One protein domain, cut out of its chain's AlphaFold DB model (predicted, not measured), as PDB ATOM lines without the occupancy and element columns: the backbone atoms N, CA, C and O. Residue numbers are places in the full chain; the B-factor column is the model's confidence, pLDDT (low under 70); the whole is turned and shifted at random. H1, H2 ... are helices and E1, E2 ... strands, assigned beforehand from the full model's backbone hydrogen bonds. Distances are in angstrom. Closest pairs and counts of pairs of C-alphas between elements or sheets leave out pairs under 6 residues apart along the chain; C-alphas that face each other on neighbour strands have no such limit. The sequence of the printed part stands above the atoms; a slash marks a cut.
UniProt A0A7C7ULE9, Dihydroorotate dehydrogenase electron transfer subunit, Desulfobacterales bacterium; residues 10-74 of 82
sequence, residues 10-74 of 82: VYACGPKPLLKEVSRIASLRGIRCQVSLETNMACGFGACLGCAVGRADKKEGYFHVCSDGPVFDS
ATOM      1  N   VAL A  10      26.902  -2.140 -24.485       98.06
ATOM      2  CA  VAL A  10      27.288  -3.530 -24.239       98.06
ATOM      3  C   VAL A  10      26.030  -4.393 -24.251       98.06
ATOM      4  O   VAL A  10      25.029  -4.036 -23.636       98.06
ATOM      5  N   TYR A  11      26.102  -5.544 -24.914       98.38
ATOM      6  CA  TYR A  11      25.085  -6.590 -24.848       98.38
ATOM      7  C   TYR A  11      25.721  -7.844 -24.260       98.38
ATOM      8  O   TYR A  11      26.817  -8.222 -24.676       98.38
ATOM      9  N   ALA A  12      25.056  -8.485 -23.302       98.25
ATOM     10  CA  ALA A  12      25.576  -9.696 -22.684       98.25
ATOM     11  C   ALA A  12      24.483 -10.721 -22.370       98.25
ATOM     12  O   ALA A  12      23.370 -10.388 -21.969       98.25
ATOM     13  N   CYS A  13      24.848 -11.989 -22.505       98.06
ATOM     14  CA  CYS A  13      24.084 -13.145 -22.052       98.06
ATOM     15  C   CYS A  13      25.045 -14.113 -21.352       98.06
ATOM     16  O   CYS A  13      26.217 -14.208 -21.723       98.06
ATOM     17  N   GLY A  14      24.571 -14.831 -20.339       96.19
ATOM     18  CA  GLY A  14      25.391 -15.797 -19.614       96.19
ATOM     19  C   GLY A  14      24.988 -15.949 -18.149       96.19
ATOM     20  O   GLY A  14      23.946 -15.443 -17.732       96.19
ATOM     21  N   PRO A  15      25.811 -16.643 -17.344       96.38
ATOM     22  CA  PRO A  15      25.537 -16.841 -15.927       96.38
ATOM     23  C   PRO A  15      25.412 -15.513 -15.172       96.38
ATOM     24  O   PRO A  15      26.158 -14.567 -15.432       96.38
ATOM     25  N   LYS A  16      24.531 -15.463 -14.168       96.06
ATOM     26  CA  LYS A  16      24.274 -14.255 -13.366       96.06
ATOM     27  C   LYS A  16      25.542 -13.569 -12.821       96.06
ATOM     28  O   LYS A  16      25.620 -12.347 -12.942       96.06
ATOM     29  N   PRO A  17      26.569 -14.283 -12.303       96.75
ATOM     30  CA  PRO A  17      27.804 -13.633 -11.851       96.75
ATOM     31  C   PRO A  17      28.559 -12.905 -12.971       96.75
ATOM     32  O   PRO A  17      29.112 -11.834 -12.739       96.75
ATOM     33  N   LEU A  18      28.541 -13.454 -14.191       97.81
ATOM     34  CA  LEU A  18      29.137 -12.811 -15.363       97.81
ATOM     35  C   LEU A  18      28.362 -11.543 -15.719       97.81
ATOM     36  O   LEU A  18      28.967 -10.488 -15.883       97.81
ATOM     37  N   LEU A  19      27.032 -11.624 -15.795       98.31
ATOM     38  CA  LEU A  19      26.193 -10.472 -16.142       98.31
ATOM     39  C   LEU A  19      26.303  -9.344 -15.109       98.31
ATOM     40  O   LEU A  19      26.389  -8.176 -15.486       98.31
ATOM     41  N   LYS A  20      26.390  -9.693 -13.820       97.88
ATOM     42  CA  LYS A  20      26.635  -8.744 -12.729       97.88
ATOM     43  C   LYS A  20      27.953  -7.998 -12.915       97.88
ATOM     44  O   LYS A  20      28.000  -6.778 -12.760       97.88
ATOM     45  N   GLU A  21      29.012  -8.713 -13.280       98.31
ATOM     46  CA  GLU A  21      30.326  -8.109 -13.484       98.31
ATOM     47  C   GLU A  21      30.387  -7.260 -14.761       98.31
ATOM     48  O   GLU A  21      30.943  -6.161 -14.748       98.31
ATOM     49  N   VAL A  22      29.742  -7.702 -15.845       98.19
ATOM     50  CA  VAL A  22      29.607  -6.904 -17.072       98.19
ATOM     51  C   VAL A  22      28.830  -5.611 -16.805       98.19
ATOM     52  O   VAL A  22      29.294  -4.540 -17.195       98.19
ATOM     53  N   SER A  23      27.701  -5.691 -16.090       98.06
ATOM     54  CA  SER A  23      26.919  -4.530 -15.645       98.06
ATOM     55  C   SER A  23      27.787  -3.544 -14.856       98.06
ATOM     56  O   SER A  23      27.845  -2.356 -15.181       98.06
ATOM     57  N   ARG A  24      28.567  -4.047 -13.887       98.00
ATOM     58  CA  ARG A  24      29.495  -3.242 -13.078       98.00
ATOM     59  C   ARG A  24      30.553  -2.537 -13.933       98.00
ATOM     60  O   ARG A  24      30.781  -1.340 -13.758       98.00
ATOM     61  N   ILE A  25      31.198  -3.252 -14.857       97.44
ATOM     62  CA  ILE A  25      32.236  -2.693 -15.739       97.44
ATOM     63  C   ILE A  25      31.647  -1.642 -16.686       97.44
ATOM     64  O   ILE A  25      32.261  -0.590 -16.883       97.44
ATOM     65  N   ALA A  26      30.475  -1.905 -17.266       97.31
ATOM     66  CA  ALA A  26      29.803  -0.972 -18.164       97.31
ATOM     67  C   ALA A  26      29.387   0.311 -17.430       97.31
ATOM     68  O   ALA A  26      29.692   1.409 -17.903       97.31
ATOM     69  N   SER A  27      28.812   0.175 -16.230       96.31
ATOM     70  CA  SER A  27      28.441   1.293 -15.356       96.31
ATOM     71  C   SER A  27      29.649   2.172 -15.002       96.31
ATOM     72  O   SER A  27      29.614   3.382 -15.223       96.31
ATOM     73  N   LEU A  28      30.779   1.574 -14.594       96.38
ATOM     74  CA  LEU A  28      32.022   2.310 -14.305       96.38
ATOM     75  C   LEU A  28      32.575   3.087 -15.505       96.38
ATOM     76  O   LEU A  28      33.270   4.087 -15.332       96.38
ATOM     77  N   ARG A  29      32.296   2.625 -16.726       95.12
ATOM     78  CA  ARG A  29      32.721   3.285 -17.968       95.12
ATOM     79  C   ARG A  29      31.669   4.255 -18.512       95.12
ATOM     80  O   ARG A  29      31.923   4.905 -19.529       95.12
ATOM     81  N   GLY A  30      30.508   4.365 -17.863       95.62
ATOM     82  CA  GLY A  30      29.367   5.143 -18.346       95.62
ATOM     83  C   GLY A  30      28.880   4.660 -19.714       95.62
ATOM     84  O   GLY A  30      28.606   5.477 -20.594       95.62
ATOM     85  N   ILE A  31      28.880   3.345 -19.937       96.44
ATOM     86  CA  ILE A  31      28.415   2.707 -21.172       96.44
ATOM     87  C   ILE A  31      27.083   2.025 -20.867       96.44
ATOM     88  O   ILE A  31      26.955   1.346 -19.848       96.44
ATOM     89  N   ARG A  32      26.092   2.196 -21.749       97.75
ATOM     90  CA  ARG A  32      24.801   1.506 -21.610       97.75
ATOM     91  C   ARG A  32      25.009  -0.001 -21.699       97.75
ATOM     92  O   ARG A  32      25.851  -0.458 -22.468       97.75
ATOM     93  N   CYS A  33      24.241  -0.774 -20.945       98.44
ATOM     94  CA  CYS A  33      24.395  -2.220 -20.916       98.44
ATOM     95  C   CYS A  33      23.029  -2.889 -20.900       98.44
ATOM     96  O   CYS A  33      22.197  -2.577 -20.052       98.44
ATOM     97  N   GLN A  34      22.816  -3.804 -21.838       98.69
ATOM     98  CA  GLN A  34      21.643  -4.661 -21.874       98.69
ATOM     99  C   GLN A  34      22.038  -6.102 -21.591       98.69
ATOM    100  O   GLN A  34      23.018  -6.621 -22.136       98.69
ATOM    101  N   VAL A  35      21.259  -6.751 -20.735       98.62
ATOM    102  CA  VAL A  35      21.508  -8.121 -20.292       98.62
ATOM    103  C   VAL A  35      20.304  -8.996 -20.599       98.62
ATOM    104  O   VAL A  35      19.176  -8.624 -20.288       98.62
ATOM    105  N   SER A  36      20.547 -10.161 -21.199       98.56
ATOM    106  CA  SER A  36      19.537 -11.212 -21.339       98.56
ATOM    107  C   SER A  36      19.569 -12.089 -20.094       98.56
ATOM    108  O   SER A  36      20.574 -12.759 -19.838       98.56
ATOM    109  N   LEU A  37      18.502 -12.050 -19.298       97.44
ATOM    110  CA  LEU A  37      18.404 -12.795 -18.049       97.44
ATOM    111  C   LEU A  37      17.770 -14.167 -18.263       97.44
ATOM    112  O   LEU A  37      16.709 -14.292 -18.863       97.44
ATOM    113  N   GLU A  38      18.387 -15.174 -17.653       92.81
ATOM    114  CA  GLU A  38      17.839 -16.522 -17.532       92.81
ATOM    115  C   GLU A  38      17.368 -16.746 -16.087       92.81
ATOM    116  O   GLU A  38      18.096 -16.476 -15.122       92.81
ATOM    117  N   THR A  39      16.141 -17.239 -15.919       94.00
ATOM    118  CA  THR A  39      15.553 -17.580 -14.612       94.00
ATOM    119  C   THR A  39      14.769 -18.879 -14.706       94.00
ATOM    120  O   THR A  39      14.391 -19.311 -15.794       94.00
ATOM    121  N   ASN A  40      14.506 -19.509 -13.559       92.38
ATOM    122  CA  ASN A  40      13.643 -20.681 -13.530       92.38
ATOM    123  C   ASN A  40      12.251 -20.295 -14.033       92.38
ATOM    124  O   ASN A  40      11.580 -19.430 -13.471       92.38
ATOM    125  N   MET A  41      11.824 -20.957 -15.103       94.81
ATOM    126  CA  MET A  41      10.614 -20.613 -15.828       94.81
ATOM    127  C   MET A  41       9.794 -21.877 -16.063       94.81
ATOM    128  O   MET A  41      10.253 -22.802 -16.727       94.81
ATOM    129  N   ALA A  42       8.588 -21.923 -15.491       96.94
ATOM    130  CA  ALA A  42       7.682 -23.059 -15.657       96.94
ATOM    131  C   ALA A  42       6.682 -22.827 -16.798       96.94
ATOM    132  O   ALA A  42       6.593 -23.638 -17.709       96.94
ATOM    133  N   CYS A  43       5.928 -21.719 -16.753       97.50
ATOM    134  CA  CYS A  43       4.879 -21.459 -17.746       97.50
ATOM    135  C   CYS A  43       5.383 -20.744 -19.010       97.50
ATOM    136  O   CYS A  43       4.955 -21.084 -20.101       97.50
ATOM    137  N   GLY A  44       6.266 -19.748 -18.879       96.00
ATOM    138  CA  GLY A  44       6.772 -18.956 -20.007       96.00
ATOM    139  C   GLY A  44       5.813 -17.914 -20.596       96.00
ATOM    140  O   GLY A  44       6.166 -17.279 -21.580       96.00
ATOM    141  N   PHE A  45       4.632 -17.703 -20.009       95.75
ATOM    142  CA  PHE A  45       3.635 -16.732 -20.499       95.75
ATOM    143  C   PHE A  45       2.987 -15.888 -19.383       95.75
ATOM    144  O   PHE A  45       1.908 -15.335 -19.559       95.75
ATOM    145  N   GLY A  46       3.627 -15.804 -18.213       95.31
ATOM    146  CA  GLY A  46       3.224 -14.888 -17.136       95.31
ATOM    147  C   GLY A  46       2.214 -15.431 -16.121       95.31
ATOM    148  O   GLY A  46       1.863 -14.720 -15.189       95.31
ATOM    149  N   ALA A  47       1.772 -16.687 -16.225       96.94
ATOM    150  CA  ALA A  47       0.784 -17.243 -15.290       96.94
ATOM    151  C   ALA A  47       1.366 -17.694 -13.939       96.94
ATOM    152  O   ALA A  47       0.722 -17.541 -12.908       96.94
ATOM    153  N   CYS A  48       2.567 -18.285 -13.926       96.75
ATOM    154  CA  CYS A  48       3.131 -18.883 -12.709       96.75
ATOM    155  C   CYS A  48       3.935 -17.908 -11.842       96.75
ATOM    156  O   CYS A  48       4.264 -18.252 -10.712       96.75
ATOM    157  N   LEU A  49       4.316 -16.747 -12.388       96.06
ATOM    158  CA  LEU A  49       5.132 -15.711 -11.733       96.06
ATOM    159  C   LEU A  49       6.518 -16.170 -11.214       96.06
ATOM    160  O   LEU A  49       7.231 -15.410 -10.572       96.06
ATOM    161  N   GLY A  50       6.944 -17.398 -11.529       96.19
ATOM    162  CA  GLY A  50       8.192 -17.983 -11.018       96.19
ATOM    163  C   GLY A  50       9.476 -17.368 -11.585       96.19
ATOM    164  O   GLY A  50      10.526 -17.460 -10.959       96.19
ATOM    165  N   CYS A  51       9.396 -16.698 -12.735       97.06
ATOM    166  CA  CYS A  51      10.521 -16.017 -13.378       97.06
ATOM    167  C   CYS A  51      10.709 -14.571 -12.870       97.06
ATOM    168  O   CYS A  51      11.057 -13.680 -13.648       97.06
ATOM    169  N   ALA A  52      10.377 -14.311 -11.603       96.94
ATOM    170  CA  ALA A  52      10.438 -12.980 -11.016       96.94
ATOM    171  C   ALA A  52      11.892 -12.515 -10.815       96.94
ATOM    172  O   ALA A  52      12.751 -13.275 -10.367       96.94
ATOM    173  N   VAL A  53      12.154 -11.244 -11.115       96.94
ATOM    174  CA  VAL A  53      13.440 -10.562 -10.935       96.94
ATOM    175  C   VAL A  53      13.194  -9.238 -10.232       96.94
ATOM    176  O   VAL A  53      12.327  -8.469 -10.637       96.94
ATOM    177  N   GLY A  54      13.933  -8.969  -9.158       96.88
ATOM    178  CA  GLY A  54      13.788  -7.721  -8.415       96.88
ATOM    179  C   GLY A  54      14.204  -6.512  -9.251       96.88
ATOM    180  O   GLY A  54      15.253  -6.535  -9.897       96.88
ATOM    181  N   ARG A  55      13.409  -5.444  -9.193       97.44
ATOM    182  CA  ARG A  55      13.784  -4.137  -9.741       97.44
ATOM    183  C   ARG A  55      14.821  -3.454  -8.852       97.44
ATOM    184  O   ARG A  55      14.850  -3.679  -7.636       97.44
ATOM    185  N   ALA A  56      15.660  -2.614  -9.455       96.31
ATOM    186  CA  ALA A  56      16.631  -1.790  -8.739       96.31
ATOM    187  C   ALA A  56      15.932  -0.825  -7.765       96.31
ATOM    188  O   ALA A  56      16.335  -0.737  -6.602       96.31
ATOM    189  N   ASP A  57      14.837  -0.178  -8.190       95.12
ATOM    190  CA  ASP A  57      13.921   0.481  -7.255       95.12
ATOM    191  C   ASP A  57      12.989  -0.552  -6.611       95.12
ATOM    192  O   ASP A  57      12.054  -1.081  -7.215       95.12
ATOM    193  N   LYS A  58      13.226  -0.807  -5.324       88.69
ATOM    194  CA  LYS A  58      12.454  -1.754  -4.513       88.69
ATOM    195  C   LYS A  58      10.978  -1.404  -4.382       88.69
ATOM    196  O   LYS A  58      10.182  -2.300  -4.106       88.69
ATOM    197  N   LYS A  59      10.598  -0.139  -4.568       92.44
ATOM    198  CA  LYS A  59       9.195   0.291  -4.499       92.44
ATOM    199  C   LYS A  59       8.386  -0.160  -5.712       92.44
ATOM    200  O   LYS A  59       7.167  -0.242  -5.612       92.44
ATOM    201  N   GLU A  60       9.045  -0.483  -6.823       91.00
ATOM    202  CA  GLU A  60       8.392  -0.920  -8.060       91.00
ATOM    203  C   GLU A  60       8.148  -2.440  -8.127       91.00
ATOM    204  O   GLU A  60       7.503  -2.929  -9.053       91.00
ATOM    205  N   GLY A  61       8.647  -3.212  -7.155       94.81
ATOM    206  CA  GLY A  61       8.427  -4.657  -7.085       94.81
ATOM    207  C   GLY A  61       9.328  -5.468  -8.025       94.81
ATOM    208  O   GLY A  61      10.556  -5.381  -7.951       94.81
ATOM    209  N   TYR A  62       8.719  -6.313  -8.861       96.88
ATOM    210  CA  TYR A  62       9.411  -7.325  -9.666       96.88
ATOM    211  C   TYR A  62       9.100  -7.180 -11.157       96.88
ATOM    212  O   TYR A  62       7.971  -6.877 -11.540       96.88
ATOM    213  N   PHE A  63      10.099  -7.452 -11.991       97.31
ATOM    214  CA  PHE A  63       9.907  -7.868 -13.376       97.31
ATOM    215  C   PHE A  63       9.611  -9.367 -13.439       97.31
ATOM    216  O   PHE A  63      10.066 -10.132 -12.591       97.31
ATOM    217  N   HIS A  64       8.931  -9.809 -14.487       97.44
ATOM    218  CA  HIS A  64       8.779 -11.209 -14.860       97.44
ATOM    219  C   HIS A  64       9.476 -11.445 -16.195       97.44
ATOM    220  O   HIS A  64       9.004 -10.986 -17.229       97.44
ATOM    221  N   VAL A  65      10.574 -12.208 -16.199       97.69
ATOM    222  CA  VAL A  65      11.441 -12.385 -17.383       97.69
ATOM    223  C   VAL A  65      10.675 -12.829 -18.633       97.69
ATOM    224  O   VAL A  65      10.966 -12.343 -19.718       97.69
ATOM    225  N   CYS A  66       9.678 -13.708 -18.495       97.19
ATOM    226  CA  CYS A  66       8.905 -14.200 -19.641       97.19
ATOM    227  C   CYS A  66       7.932 -13.181 -20.262       97.19
ATOM    228  O   CYS A  66       7.456 -13.416 -21.368       97.19
ATOM    229  N   SER A  67       7.610 -12.089 -19.562       96.62
ATOM    230  CA  SER A  67       6.609 -11.105 -20.002       96.62
ATOM    231  C   SER A  67       7.194  -9.703 -20.162       96.62
ATOM    232  O   SER A  67       6.886  -9.034 -21.140       96.62
ATOM    233  N   ASP A  68       8.052  -9.281 -19.232       97.31
ATOM    234  CA  ASP A  68       8.722  -7.977 -19.249       97.31
ATOM    235  C   ASP A  68      10.094  -8.022 -19.946       97.31
ATOM    236  O   ASP A  68      10.618  -6.985 -20.343       97.31
ATOM    237  N   GLY A  69      10.699  -9.211 -20.040       95.81
ATOM    238  CA  GLY A  69      12.057  -9.426 -20.544       95.81
ATOM    239  C   GLY A  69      12.108 -10.086 -21.928       95.81
ATOM    240  O   GLY A  69      11.246  -9.822 -22.766       95.81
ATOM    241  N   PRO A  70      13.121 -10.940 -22.206       96.44
ATOM    242  CA  PRO A  70      14.214 -11.370 -21.319       96.44
ATOM    243  C   PRO A  70      15.384 -10.374 -21.239       96.44
ATOM    244  O   PRO A  70      16.305 -10.578 -20.449       96.44
ATOM    245  N   VAL A  71      15.358  -9.319 -22.060       98.31
ATOM    246  CA  VAL A  71      16.423  -8.316 -22.161       98.31
ATOM    247  C   VAL A  71      16.049  -7.067 -21.373       98.31
ATOM    248  O   VAL A  71      15.001  -6.481 -21.618       98.31
ATOM    249  N   PHE A  72      16.931  -6.637 -20.473       98.25
ATOM    250  CA  PHE A  72      16.716  -5.486 -19.589       98.25
ATOM    251  C   PHE A  72      17.903  -4.521 -19.625       98.25
ATOM    252  O   PHE A  72      19.027  -4.953 -19.913       98.25
ATOM    253  N   ASP A  73      17.691  -3.241 -19.288       98.12
ATOM    254  CA  ASP A  73      18.815  -2.370 -18.931       98.12
ATOM    255  C   ASP A  73      19.426  -2.880 -17.624       98.12
ATOM    256  O   ASP A  73      18.737  -3.162 -16.640       98.12
ATOM    257  N   SER A  74      20.747  -3.028 -17.606       97.94
ATOM    258  CA  SER A  74      21.432  -3.630 -16.471       97.94
ATOM    259  C   SER A  74      21.324  -2.794 -15.191       97.94
ATOM    260  O   SER A  74      21.586  -3.328 -14.114       97.94
TER     261      SER A  74
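What this domain is: This is residues 10 to 74 of the 82 residues of the protein "Dihydroorotate dehydrogenase electron transfer subunit" of Desulfobacterales bacterium (UniProt A0A7C7ULE9). A small three-stranded sheet, E1, E2 and E5, with helix H1 packed along one face makes one end of the domain, and a short two-stranded hairpin, E3 and E4, with the little helix H2 next to it, makes a second part. The long loop of residues 37 to 51 leads from the one part to the other, and after H2 the chain returns to the sheet as its strand E5. The printed part has 65 residues, with the named elements in the order E1, H1, E2, E3, E4, H2, E5. The larger sheet has the order E1, E2, E5 and is mixed, the smaller is antiparallel, and the class is mixed, helices and strands. The whole is compact, with a radius of gyration of the C-alphas of 12.3 A, and spans 38 by 26 by 16 A.

Where its parts are: E1 covers residues 10 to 13, from C-alpha 10 at (27.288, -3.530, -24.239), and is 10.4 A long. H1, residues 16 to 28, is 18.3 A long and begins with C-alpha 16 at (24.274, -14.255, -13.366). E2, residues 32 to 36, is 13.8 A long. E3 is residues 52 to 54, 6.8 A, and E4 is residues 62 to 64, 6.5 A. H2 is residues 65 to 68, 5.5 A. E5, residues 71 to 73, is 7.2 A long and ends with C-alpha 73 at (18.815, -2.370, -18.931).

How they stand to each other: E1 and E2 are parallel at 15 degrees, with N 10 and O 32 at 2.8 A. E1, H1 and E2 form a strand-helix-strand unit, two parallel neighbour strands with a helix between, whose crossover is right-handed. H1 is on the sheet at a height over the sheet of 8.8 A and lies over E1 and E2; H1 and the sheet E1, E2, E5 form two layers, a helix on one face of a sheet. It runs along the strands, at 3 degrees to E2 on the local plane. The closest C-alphas of H1 and E2 are those of Ala 26 and Cys 33, 6.2 A. E5 is an edge strand, antiparallel to E2 at 151 degrees, with N 35 and O 72 at 3.0 A. E3 and E4 form a hairpin, antiparallel at 145 degrees, with N 53 and O 63 at 2.8 A. The closest C-alphas of E3 and H2 are those of Ala 52 and Val 65, 6.5 A. H2 is not on the sheet of E1, E2 and E5. H1 is apart from E3, E4 and H2. In H1 every O i to N i+4 pair is within hydrogen-bond range; H2 is too short for such a pair, and its one O i to N i+3 pair is not within range.

The domain as a whole: The two C-alphas farthest apart are those of Arg 29 and Ala 47, 38.1 A. The printed part has no cut. The link E2 to E3, 15 residues, is long. The mean pLDDT of the printed part is 96.6, and no printed residue is under 70.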